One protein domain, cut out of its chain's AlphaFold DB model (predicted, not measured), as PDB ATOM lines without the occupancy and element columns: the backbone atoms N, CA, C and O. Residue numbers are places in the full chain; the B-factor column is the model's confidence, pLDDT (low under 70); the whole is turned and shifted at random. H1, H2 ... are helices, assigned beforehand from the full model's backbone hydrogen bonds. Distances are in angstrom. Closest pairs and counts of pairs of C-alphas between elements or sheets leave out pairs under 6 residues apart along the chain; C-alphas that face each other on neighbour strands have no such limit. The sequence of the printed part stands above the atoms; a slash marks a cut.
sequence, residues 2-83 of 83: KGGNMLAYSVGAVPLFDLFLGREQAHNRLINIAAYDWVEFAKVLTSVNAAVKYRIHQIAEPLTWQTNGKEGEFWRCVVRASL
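AT A GLANCE: This is residues 2 to 83 of the 83 residues of an uncharacterized protein of Vibrio sp. OCN044 (UniProt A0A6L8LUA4). This is a thin rod with long helix H3 as its spine; H1 packs on residues 41 to 52 of H3, H4 folds back along residues 53 to 66, and H2 makes the turn at the end beyond H1. The 82 printed residues hold four named helices, H1 to H4, and no named strand: all helix. It is extended, with a radius of gyration of the C-alphas of 19.5 A and spans of 64 by 19 by 15 A.

HOW THE PARTS SIT: Start at H1, residues 2 to 21; its residues 19 to 20 touch H2, residues 26 to 35, in a helical hairpin, closest at C-alphas Leu 19 and Ile 33, 6.6 A. Residues 4 to 12 of H1 touch H3, residues 38 to 66, at a shallow tilt of 28 degrees, opposite ways, closest at C-alphas Gly 4 and Asn 49, 5.1 A. H3 and H4, residues 69 to 82, touch as a helical hairpin at 17 degrees, closest at C-alphas Lys 53 and Ser 82, 4.7 A. Every O i to N i+4 pair is within hydrogen-bond range in H2 and H4, 13 of 16 in H1 and 20 of 25 in H3.

IN THESE COORDINATES: Find C-alpha 2 at (-39.322, -15.591, 1.469); H1 runs 27.4 A, H2 14.3 A, H3 43.5 A with a kink of 28 degrees near residue 49, and H4 20.5 A to C-alpha 82 at (-32.919, -13.176, 12.923).

THE WHOLE: The farthest C-alphas, His 27 and Gly 69, are 64.1 A apart. The printed part has no cut, and residue 2 is under 70 in pLDDT.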
ATOM      1  N   LYS A   2     -38.206 -15.396   2.429       64.12
ATOM      2  CA  LYS A   2     -39.322 -15.591   1.469       64.12
ATOM      3  C   LYS A   2     -40.710 -15.693   2.133       64.12
ATOM      4  O   LYS A   2     -41.646 -15.074   1.649       64.12
ATOM      5  N   GLY A   3     -40.826 -16.401   3.262       71.06
ATOM      6  CA  GLY A   3     -42.093 -16.523   4.003       71.06
ATOM      7  C   GLY A   3     -42.594 -15.217   4.637       71.06
ATOM      8  O   GLY A   3     -43.786 -14.943   4.581       71.06
ATOM      9  N   GLY A   4     -41.697 -14.380   5.173       73.38
ATOM     10  CA  GLY A   4     -42.063 -13.063   5.718       73.38
ATOM     11  C   GLY A   4     -42.536 -12.097   4.633       73.38
ATOM     12  O   GLY A   4     -43.562 -11.444   4.799       73.38
ATOM     13  N   ASN A   5     -41.870 -12.103   3.474       78.69
ATOM     14  CA  ASN A   5     -42.325 -11.352   2.303       78.69
ATOM     15  C   ASN A   5     -43.693 -11.843   1.808       78.69
ATOM     16  O   ASN A   5     -44.543 -11.029   1.470       78.69
ATOM     17  N   MET A   6     -43.929 -13.160   1.799       82.31
ATOM     18  CA  MET A   6     -45.224 -13.720   1.408       82.31
ATOM     19  C   MET A   6     -46.340 -13.267   2.355       82.31
ATOM     20  O   MET A   6     -47.366 -12.795   1.882       82.31
ATOM     21  N   LEU A   7     -46.112 -13.322   3.672       83.31
ATOM     22  CA  LEU A   7     -47.061 -12.820   4.669       83.31
ATOM     23  C   LEU A   7     -47.329 -11.319   4.496       83.31
ATOM     24  O   LEU A   7     -48.482 -10.901   4.541       83.31
ATOM     25  N   ALA A   8     -46.289 -10.518   4.247       83.12
ATOM     26  CA  ALA A   8     -46.441  -9.090   3.988       83.12
ATOM     27  C   ALA A   8     -47.305  -8.834   2.741       83.12
ATOM     28  O   ALA A   8     -48.225  -8.024   2.797       83.12
ATOM     29  N   TYR A   9     -47.084  -9.566   1.644       85.00
ATOM     30  CA  TYR A   9     -47.920  -9.449   0.445       85.00
ATOM     31  C   TYR A   9     -49.371  -9.870   0.692       85.00
ATOM     32  O   TYR A   9     -50.285  -9.184   0.243       85.00
ATOM     33  N   SER A  10     -49.597 -10.966   1.421       84.06
ATOM     34  CA  SER A  10     -50.948 -11.431   1.747       84.06
ATOM     35  C   SER A  10     -51.710 -10.420   2.603       84.06
ATOM     36  O   SER A  10     -52.839 -10.076   2.274       84.06
ATOM     37  N   VAL A  11     -51.085  -9.909   3.670       83.19
ATOM     38  CA  VAL A  11     -51.694  -8.908   4.562       83.19
ATOM     39  C   VAL A  11     -51.899  -7.579   3.833       83.19
ATOM     40  O   VAL A  11     -52.939  -6.949   3.992       83.19
ATOM     41  N   GLY A  12     -50.958  -7.181   2.972       83.31
ATOM     42  CA  GLY A  12     -51.067  -5.968   2.162       83.31
ATOM     43  C   GLY A  12     -52.185  -5.995   1.127       83.31
ATOM     44  O   GLY A  12     -52.736  -4.949   0.795       83.31
ATOM     45  N   ALA A  13     -52.550  -7.178   0.632       85.69
ATOM     46  CA  ALA A  13     -53.621  -7.323  -0.347       85.69
ATOM     47  C   ALA A  13     -55.022  -7.125   0.258       85.69
ATOM     48  O   ALA A  13     -55.929  -6.697  -0.452       85.69
ATOM     49  N   VAL A  14     -55.211  -7.391   1.556       85.19
ATOM     50  CA  VAL A  14     -56.523  -7.312   2.228       85.19
ATOM     51  C   VAL A  14     -57.177  -5.928   2.101       85.19
ATOM     52  O   VAL A  14     -58.274  -5.860   1.547       85.19
ATOM     53  N   PRO A  15     -56.545  -4.818   2.528       82.94
ATOM     54  CA  PRO A  15     -57.159  -3.496   2.398       82.94
ATOM     55  C   PRO A  15     -57.296  -3.043   0.942       82.94
ATOM     56  O   PRO A  15     -58.202  -2.276   0.632       82.94
ATOM     57  N   LEU A  16     -56.457  -3.542   0.024       84.69
ATOM     58  CA  LEU A  16     -56.630  -3.285  -1.409       84.69
ATOM     59  C   LEU A  16     -57.913  -3.941  -1.932       84.69
ATOM     60  O   LEU A  16     -58.661  -3.315  -2.678       84.69
ATOM     61  N   PHE A  17     -58.206  -5.177  -1.529       84.06
ATOM     62  CA  PHE A  17     -59.474  -5.804  -1.886       84.06
ATOM     63  C   PHE A  17     -60.661  -5.052  -1.291       84.06
ATOM     64  O   PHE A  17     -61.640  -4.830  -1.997       84.06
ATOM     65  N   ASP A  18     -60.553  -4.593  -0.048       82.06
ATOM     66  CA  ASP A  18     -61.631  -3.854   0.608       82.06
ATOM     67  C   ASP A  18     -61.912  -2.508  -0.096       82.06
ATOM     68  O   ASP A  18     -63.047  -2.219  -0.477       82.06
ATOM     69  N   LEU A  19     -60.860  -1.740  -0.407       81.56
ATOM     70  CA  LEU A  19     -60.958  -0.445  -1.096       81.56
ATOM     71  C   LEU A  19     -61.423  -0.562  -2.556       81.56
ATOM     72  O   LEU A  19     -62.191   0.275  -3.034       81.56
ATOM     73  N   PHE A  20     -60.945  -1.563  -3.301       82.06
ATOM     74  CA  PHE A  20     -61.155  -1.629  -4.754       82.06
ATOM     75  C   PHE A  20     -62.252  -2.605  -5.193       82.06
ATOM     76  O   PHE A  20     -62.834  -2.410  -6.265       82.06
ATOM     77  N   LEU A  21     -62.564  -3.633  -4.400       83.50
ATOM     78  CA  LEU A  21     -63.609  -4.616  -4.716       83.50
ATOM     79  C   LEU A  21     -64.905  -4.391  -3.927       83.50
ATOM     80  O   LEU A  21     -65.933  -4.963  -4.300       83.50
ATOM     81  N   GLY A  22     -64.901  -3.530  -2.902       76.56
ATOM     82  CA  GLY A  22     -66.108  -3.128  -2.177       76.56
ATOM     83  C   GLY A  22     -67.183  -2.552  -3.109       76.56
ATOM     84  O   GLY A  22     -66.888  -1.771  -4.019       76.56
ATOM     85  N   ARG A  23     -68.451  -2.943  -2.920       74.94
ATOM     86  CA  ARG A  23     -69.584  -2.423  -3.710       74.94
ATOM     87  C   ARG A  23     -69.939  -1.004  -3.257       74.94
ATOM     88  O   ARG A  23     -70.837  -0.817  -2.448       74.94
ATOM     89  N   GLU A  24     -69.257  -0.016  -3.823       79.25
ATOM     90  CA  GLU A  24     -69.516   1.405  -3.587       79.25
ATOM     91  C   GLU A  24     -69.622   2.190  -4.896       79.25
ATOM     92  O   GLU A  24     -69.101   1.783  -5.938       79.25
ATOM     93  N   GLN A  25     -70.287   3.346  -4.841       83.94
ATOM     94  CA  GLN A  25     -70.275   4.305  -5.943       83.94
ATOM     95  C   GLN A  25     -68.849   4.834  -6.165       83.94
ATOM     96  O   GLN A  25     -68.110   5.068  -5.209       83.94
ATOM     97  N   ALA A  26     -68.472   5.070  -7.427       81.69
ATOM     98  CA  ALA A  26     -67.105   5.448  -7.802       81.69
ATOM     99  C   ALA A  26     -66.571   6.680  -7.044       81.69
ATOM    100  O   ALA A  26     -65.398   6.723  -6.685       81.69
ATOM    101  N   HIS A  27     -67.435   7.657  -6.758       82.38
ATOM    102  CA  HIS A  27     -67.079   8.853  -5.993       82.38
ATOM    103  C   HIS A  27     -66.714   8.537  -4.532       82.38
ATOM    104  O   HIS A  27     -65.682   9.009  -4.056       82.38
ATOM    105  N   ASN A  28     -67.511   7.715  -3.841       83.06
ATOM    106  CA  ASN A  28     -67.233   7.314  -2.456       83.06
ATOM    107  C   ASN A  28     -65.938   6.508  -2.375       83.06
ATOM    108  O   ASN A  28     -65.108   6.749  -1.504       83.06
ATOM    109  N   ARG A  29     -65.704   5.645  -3.368       85.25
ATOM    110  CA  ARG A  29     -64.461   4.886  -3.481       85.25
ATOM    111  C   ARG A  29     -63.232   5.790  -3.595       85.25
ATOM    112  O   ARG A  29     -62.238   5.555  -2.916       85.25
ATOM    113  N   LEU A  30     -63.284   6.823  -4.437       83.69
ATOM    114  CA  LEU A  30     -62.172   7.770  -4.589       83.69
ATOM    115  C   LEU A  30     -61.879   8.521  -3.286       83.69
ATOM    116  O   LEU A  30     -60.713   8.703  -2.944       83.69
ATOM    117  N   ILE A  31     -62.921   8.908  -2.543       86.31
ATOM    118  CA  ILE A  31     -62.769   9.532  -1.223       86.31
ATOM    119  C   ILE A  31     -62.119   8.557  -0.244       86.31
ATOM    120  O   ILE A  31     -61.155   8.928   0.417       86.31
ATOM    121  N   ASN A  32     -62.586   7.310  -0.194       85.75
ATOM    122  CA  ASN A  32     -62.043   6.286   0.698       85.75
ATOM    123  C   ASN A  32     -60.567   5.981   0.406       85.75
ATOM    124  O   ASN A  32     -59.768   5.885   1.331       85.75
ATOM    125  N   ILE A  33     -60.175   5.911  -0.870       85.62
ATOM    126  CA  ILE A  33     -58.770   5.748  -1.279       85.62
ATOM    127  C   ILE A  33     -57.926   6.955  -0.848       85.62
ATOM    128  O   ILE A  33     -56.813   6.782  -0.350       85.62
ATOM    129  N   ALA A  34     -58.437   8.174  -1.046       86.88
ATOM    130  CA  ALA A  34     -57.724   9.402  -0.701       86.88
ATOM    131  C   ALA A  34     -57.597   9.613   0.816       86.88
ATOM    132  O   ALA A  34     -56.601  10.165   1.273       86.88
ATOM    133  N   ALA A  35     -58.593   9.169   1.585       89.44
ATOM    134  CA  ALA A  35     -58.628   9.276   3.040       89.44
ATOM    135  C   ALA A  35     -57.897   8.128   3.757       89.44
ATOM    136  O   ALA A  35     -57.725   8.187   4.975       89.44
ATOM    137  N   TYR A  36     -57.482   7.083   3.037       89.25
ATOM    138  CA  TYR A  36     -56.791   5.943   3.628       89.25
ATOM    139  C   TYR A  36     -55.397   6.331   4.147       89.25
ATOM    140  O   TYR A  36     -54.641   7.037   3.476       89.25
ATOM    141  N   ASP A  37     -55.028   5.833   5.330       92.19
ATOM    142  CA  ASP A  37     -53.717   6.096   5.929       92.19
ATOM    143  C   ASP A  37     -52.629   5.207   5.307       92.19
ATOM    144  O   ASP A  37     -52.226   4.163   5.831       92.19
ATOM    145  N   TRP A  38     -52.133   5.641   4.150       89.25
ATOM    146  CA  TRP A  38     -51.062   4.962   3.423       89.25
ATOM    147  C   TRP A  38     -49.735   4.923   4.192       89.25
ATOM    148  O   TRP A  38     -48.920   4.026   3.957       89.25
ATOM    149  N   VAL A  39     -49.506   5.872   5.105       92.81
ATOM    150  CA  VAL A  39     -48.273   5.935   5.899       92.81
ATOM    151  C   VAL A  39     -48.277   4.825   6.937       92.81
ATOM    152  O   VAL A  39     -47.295   4.087   7.054       92.81
ATOM    153  N   GLU A  40     -49.380   4.670   7.664       90.50
ATOM    154  CA  GLU A  40     -49.522   3.593   8.636       90.50
ATOM    155  C   GLU A  40     -49.537   2.222   7.954       90.50
ATOM    156  O   GLU A  40     -48.841   1.302   8.389       90.50
ATOM    157  N   PHE A  41     -50.209   2.102   6.808       88.88
ATOM    158  CA  PHE A  41     -50.183   0.884   6.000       88.88
ATOM    159  C   PHE A  41     -48.759   0.456   5.608       88.88
ATOM    160  O   PHE A  41     -48.381  -0.707   5.780       88.88
ATOM    161  N   ALA A  42     -47.932   1.394   5.135       88.38
ATOM    162  CA  ALA A  42     -46.542   1.110   4.787       88.38
ATOM    163  C   ALA A  42     -45.718   0.675   6.012       88.38
ATOM    164  O   ALA A  42     -44.961  -0.297   5.931       88.38
ATOM    165  N   LYS A  43     -45.892   1.334   7.165       89.81
ATOM    166  CA  LYS A  43     -45.216   0.940   8.413       89.81
ATOM    167  C   LYS A  43     -45.578  -0.485   8.815       89.81
ATOM    168  O   LYS A  43     -44.677  -1.279   9.085       89.81
ATOM    169  N   VAL A  44     -46.863  -0.838   8.791       88.00
ATOM    170  CA  VAL A  44     -47.326  -2.192   9.120       88.00
ATOM    171  C   VAL A  44     -46.716  -3.220   8.171       88.00
ATOM    172  O   VAL A  44     -46.174  -4.224   8.624       88.00
ATOM    173  N   LEU A  45     -46.707  -2.964   6.862       87.25
ATOM    174  CA  LEU A  45     -46.087  -3.882   5.903       87.25
ATOM    175  C   LEU A  45     -44.594  -4.098   6.154       87.25
ATOM    176  O   LEU A  45     -44.110  -5.231   6.095       87.25
ATOM    177  N   THR A  46     -43.861  -3.030   6.462       86.00
ATOM    178  CA  THR A  46     -42.428  -3.142   6.769       86.00
ATOM    179  C   THR A  46     -42.165  -3.868   8.091       86.00
ATOM    180  O   THR A  46     -41.160  -4.575   8.209       86.00
ATOM    181  N   SER A  47     -43.082  -3.781   9.061       88.75
ATOM    182  CA  SER A  47     -42.938  -4.430  10.367       88.75
ATOM    183  C   SER A  47     -43.150  -5.946  10.320       88.75
ATOM    184  O   SER A  47     -42.589  -6.653  11.157       88.75
ATOM    185  N   VAL A  48     -43.861  -6.481   9.317       88.31
ATOM    186  CA  VAL A  48     -44.103  -7.932   9.176       88.31
ATOM    187  C   VAL A  48     -42.796  -8.726   9.166       88.31
ATOM    188  O   VAL A  48     -42.663  -9.727   9.872       88.31
ATOM    189  N   ASN A  49     -41.794  -8.274   8.410       86.31
ATOM    190  CA  ASN A  49     -40.497  -8.948   8.365       86.31
ATOM    191  C   ASN A  49     -39.770  -8.894   9.715       86.31
ATOM    192  O   ASN A  49     -39.152  -9.886  10.108       86.31
ATOM    193  N   ALA A  50     -39.870  -7.774  10.433       88.81
ATOM    194  CA  ALA A  50     -39.309  -7.636  11.773       88.81
ATOM    195  C   ALA A  50     -40.014  -8.569  12.772       88.81
ATOM    196  O   ALA A  50     -39.347  -9.269  13.527       88.81
ATOM    197  N   ALA A  51     -41.345  -8.665  12.719       90.25
ATOM    198  CA  ALA A  51     -42.128  -9.564  13.565       90.25
ATOM    199  C   ALA A  51     -41.793 -11.044  13.305       90.25
ATOM    200  O   ALA A  51     -41.610 -11.820  14.243       90.25
ATOM    201  N   VAL A  52     -41.648 -11.436  12.034       89.94
ATOM    202  CA  VAL A  52     -41.243 -12.800  11.655       89.94
ATOM    203  C   VAL A  52     -39.832 -13.109  12.151       89.94
ATOM    204  O   VAL A  52     -39.613 -14.168  12.738       89.94
ATOM    205  N   LYS A  53     -38.879 -12.192  11.954       90.75
ATOM    206  CA  LYS A  53     -37.514 -12.321  12.478       90.75
ATOM    207  C   LYS A  53     -37.503 -12.471  13.998       90.75
ATOM    208  O   LYS A  53     -36.916 -13.418  14.506       90.75
ATOM    209  N   TYR A  54     -38.231 -11.613  14.702       93.00
ATOM    210  CA  TYR A  54     -38.360 -11.674  16.154       93.00
ATOM    211  C   TYR A  54     -38.911 -13.025  16.625       93.00
ATOM    212  O   TYR A  54     -38.374 -13.630  17.550       93.00
ATOM    213  N   ARG A  55     -39.932 -13.563  15.945       93.00
ATOM    214  CA  ARG A  55     -40.486 -14.877  16.287       93.00
ATOM    215  C   ARG A  55     -39.495 -16.016  16.054       93.00
ATOM    216  O   ARG A  55     -39.432 -16.931  16.870       93.00
ATOM    217  N   ILE A  56     -38.720 -15.959  14.970       92.12
ATOM    218  CA  ILE A  56     -37.631 -16.915  14.718       92.12
ATOM    219  C   ILE A  56     -36.593 -16.823  15.837       92.12
ATOM    220  O   ILE A  56     -36.187 -17.855  16.365       92.12
ATOM    221  N   HIS A  57     -36.210 -15.609  16.234       93.50
ATOM    222  CA  HIS A  57     -35.238 -15.394  17.298       93.50
ATOM    223  C   HIS A  57     -35.703 -15.999  18.630       93.50
ATOM    224  O   HIS A  57     -34.933 -16.726  19.251       93.50
ATOM    225  N   GLN A  58     -36.968 -15.791  19.018       95.25
ATOM    226  CA  GLN A  58     -37.548 -16.362  20.243       95.25
ATOM    227  C   GLN A  58     -37.500 -17.894  20.296       95.25
ATOM    228  O   GLN A  58     -37.435 -18.465  21.378       95.25
ATOM    229  N   ILE A  59     -37.573 -18.564  19.143       93.62
ATOM    230  CA  ILE A  59     -37.502 -20.030  19.060       93.62
ATOM    231  C   ILE A  59     -36.043 -20.490  19.027       93.62
ATOM    232  O   ILE A  59     -35.683 -21.462  19.683       93.62
ATOM    233  N   ALA A  60     -35.202 -19.805  18.251       93.62
ATOM    234  CA  ALA A  60     -33.829 -20.220  18.007       93.62
ATOM    235  C   ALA A  60     -32.897 -19.935  19.192       93.62
ATOM    236  O   ALA A  60     -31.972 -20.710  19.417       93.62
ATOM    237  N   GLU A  61     -33.126 -18.855  19.946       94.56
ATOM    238  CA  GLU A  61     -32.279 -18.463  21.081       94.56
ATOM    239  C   GLU A  61     -32.201 -19.556  22.157       94.56
ATOM    240  O   GLU A  61     -31.076 -19.991  22.426       94.56
ATOM    241  N   PRO A  62     -33.328 -20.127  22.636       95.12
ATOM    242  CA  PRO A  62     -33.324 -21.246  23.574       95.12
ATOM    243  C   PRO A  62     -32.483 -22.438  23.114       95.12
ATOM    244  O   PRO A  62     -31.757 -23.072  23.879       95.12
ATOM    245  N   LEU A  63     -32.550 -22.728  21.817       95.00
ATOM    246  CA  LEU A  63     -31.911 -23.894  21.220       95.00
ATOM    247  C   LEU A  63     -30.392 -23.732  21.107       95.00
ATOM    248  O   LEU A  63     -29.678 -24.732  21.057       95.00
ATOM    249  N   THR A  64     -29.871 -22.500  21.146       93.12
ATOM    250  CA  THR A  64     -28.418 -22.252  21.125       93.12
ATOM    251  C   THR A  64     -27.688 -22.725  22.379       93.12
ATOM    252  O   THR A  64     -26.493 -23.020  22.298       93.12
ATOM    253  N   TRP A  65     -28.382 -22.784  23.521       91.44
ATOM    254  CA  TRP A  65     -27.832 -23.233  24.802       91.44
ATOM    255  C   TRP A  65     -28.334 -24.617  25.227       91.44
ATOM    256  O   TRP A  65     -27.717 -25.247  26.082       91.44
ATOM    257  N   GLN A  66     -29.405 -25.125  24.608       94.31
ATOM    258  CA  GLN A  66     -29.917 -26.482  24.848       94.31
ATOM    259  C   GLN A  66     -29.261 -27.554  23.967       94.31
ATOM    260  O   GLN A  66     -29.296 -28.733  24.312       94.31
ATOM    261  N   THR A  67     -28.664 -27.169  22.836       93.81
ATOM    262  CA  THR A  67     -28.074 -28.108  21.869       93.81
ATOM    263  C   THR A  67     -26.561 -27.923  21.748       93.81
ATOM    264  O   THR A  67     -26.018 -26.856  22.034       93.81
ATOM    265  N   ASN A  68     -25.855 -28.980  21.333       91.88
ATOM    266  CA  ASN A  68     -24.391 -29.017  21.263       91.88
ATOM    267  C   ASN A  68     -23.891 -29.456  19.879       91.88
ATOM    268  O   ASN A  68     -24.641 -29.969  19.048       91.88
ATOM    269  N   GLY A  69     -22.595 -29.259  19.629       92.88
ATOM    270  CA  GLY A  69     -21.958 -29.635  18.367       92.88
ATOM    271  C   GLY A  69     -22.534 -28.871  17.171       92.88
ATOM    272  O   GLY A  69     -22.793 -27.671  17.253       92.88
ATOM    273  N   LYS A  70     -22.742 -29.577  16.052       94.56
ATOM    274  CA  LYS A  70     -23.232 -28.982  14.794       94.56
ATOM    275  C   LYS A  70     -24.636 -28.388  14.914       94.56
ATOM    276  O   LYS A  70     -24.950 -27.423  14.225       94.56
ATOM    277  N   GLU A  71     -25.475 -28.949  15.780       92.00
ATOM    278  CA  GLU A  71     -26.834 -28.452  15.991       92.00
ATOM    279  C   GLU A  71     -26.828 -27.113  16.740       92.00
ATOM    280  O   GLU A  71     -27.465 -26.156  16.302       92.00
ATOM    281  N   GLY A  72     -26.011 -26.991  17.789       92.38
ATOM    282  CA  GLY A  72     -25.817 -25.715  18.485       92.38
ATOM    283  C   GLY A  72     -25.250 -24.626  17.571       92.38
ATOM    284  O   GLY A  72     -25.669 -23.470  17.633       92.38
ATOM    285  N   GLU A  73     -24.329 -24.985  16.672       95.56
ATOM    286  CA  GLU A  73     -23.799 -24.063  15.663       95.56
ATOM    287  C   GLU A  73     -24.870 -23.620  14.655       95.56
ATOM    288  O   GLU A  73     -24.978 -22.428  14.352       95.56
ATOM    289  N   PHE A  74     -25.716 -24.548  14.200       95.69
ATOM    290  CA  PHE A  74     -26.866 -24.231  13.358       95.69
ATOM    291  C   PHE A  74     -27.788 -23.204  14.029       95.69
ATOM    292  O   PHE A  74     -28.068 -22.159  13.437       95.69
ATOM    293  N   TRP A  75     -28.202 -23.434  15.278       95.88
ATOM    294  CA  TRP A  75     -29.106 -22.517  15.978       95.88
ATOM    295  C   TRP A  75     -28.482 -21.137  16.212       95.88
ATOM    296  O   TRP A  75     -29.166 -20.124  16.061       95.88
ATOM    297  N   ARG A  76     -27.169 -21.055  16.475       93.38
ATOM    298  CA  ARG A  76     -26.453 -19.765  16.572       93.38
ATOM    299  C   ARG A  76     -26.484 -18.985  15.261       93.38
ATOM    300  O   ARG A  76     -26.671 -17.768  15.276       93.38
ATOM    301  N   CYS A  77     -26.330 -19.669  14.129       95.00
ATOM    302  CA  CYS A  77     -26.465 -19.047  12.813       95.00
ATOM    303  C   CYS A  77     -27.890 -18.531  12.576       95.00
ATOM    304  O   CYS A  77     -28.060 -17.415  12.083       95.00
ATOM    305  N   VAL A  78     -28.911 -19.295  12.976       93.50
ATOM    306  CA  VAL A  78     -30.320 -18.883  12.868       93.50
ATOM    307  C   VAL A  78     -30.616 -17.653  13.737       93.50
ATOM    308  O   VAL A  78     -31.250 -16.711  13.258       93.50
ATOM    309  N   VAL A  79     -30.113 -17.605  14.976       93.25
ATOM    310  CA  VAL A  79     -30.214 -16.417  15.844       93.25
ATOM    311  C   VAL A  79     -29.557 -15.205  15.186       93.25
ATOM    312  O   VAL A  79     -30.181 -14.158  15.059       93.25
ATOM    313  N   ARG A  80     -28.331 -15.346  14.670       92.12
ATOM    314  CA  ARG A  80     -27.630 -14.234  14.008       92.12
ATOM    315  C   ARG A  80     -28.376 -13.711  12.776       92.12
ATOM    316  O   ARG A  80     -28.357 -12.514  12.523       92.12
ATOM    317  N   ALA A  81     -29.029 -14.590  12.020       89.19
ATOM    318  CA  ALA A  81     -29.820 -14.218  10.845       89.19
ATOM    319  C   ALA A  81     -31.195 -13.602  11.180       89.19
ATOM    320  O   ALA A  81     -31.863 -13.071  10.286       89.19
ATOM    321  N   SER A  82     -31.642 -13.714  12.435       87.56
ATOM    322  CA  SER A  82     -32.919 -13.176  12.923       87.56
ATOM    323  C   SER A  82     -32.786 -11.878  13.724       87.56
ATOM    324  O   SER A  82     -33.811 -11.275  14.040       87.56
ATOM    325  N   LEU A  83     -31.555 -11.412  13.959       77.62
ATOM    326  CA  LEU A  83     -31.242 -10.016  14.282       77.62
ATOM    327  C   LEU A  83     -31.407  -9.115  13.034       77.62
ATOM    328  O   LEU A  83     -31.697  -7.918  13.214       77.62
TER     329      LEU A  83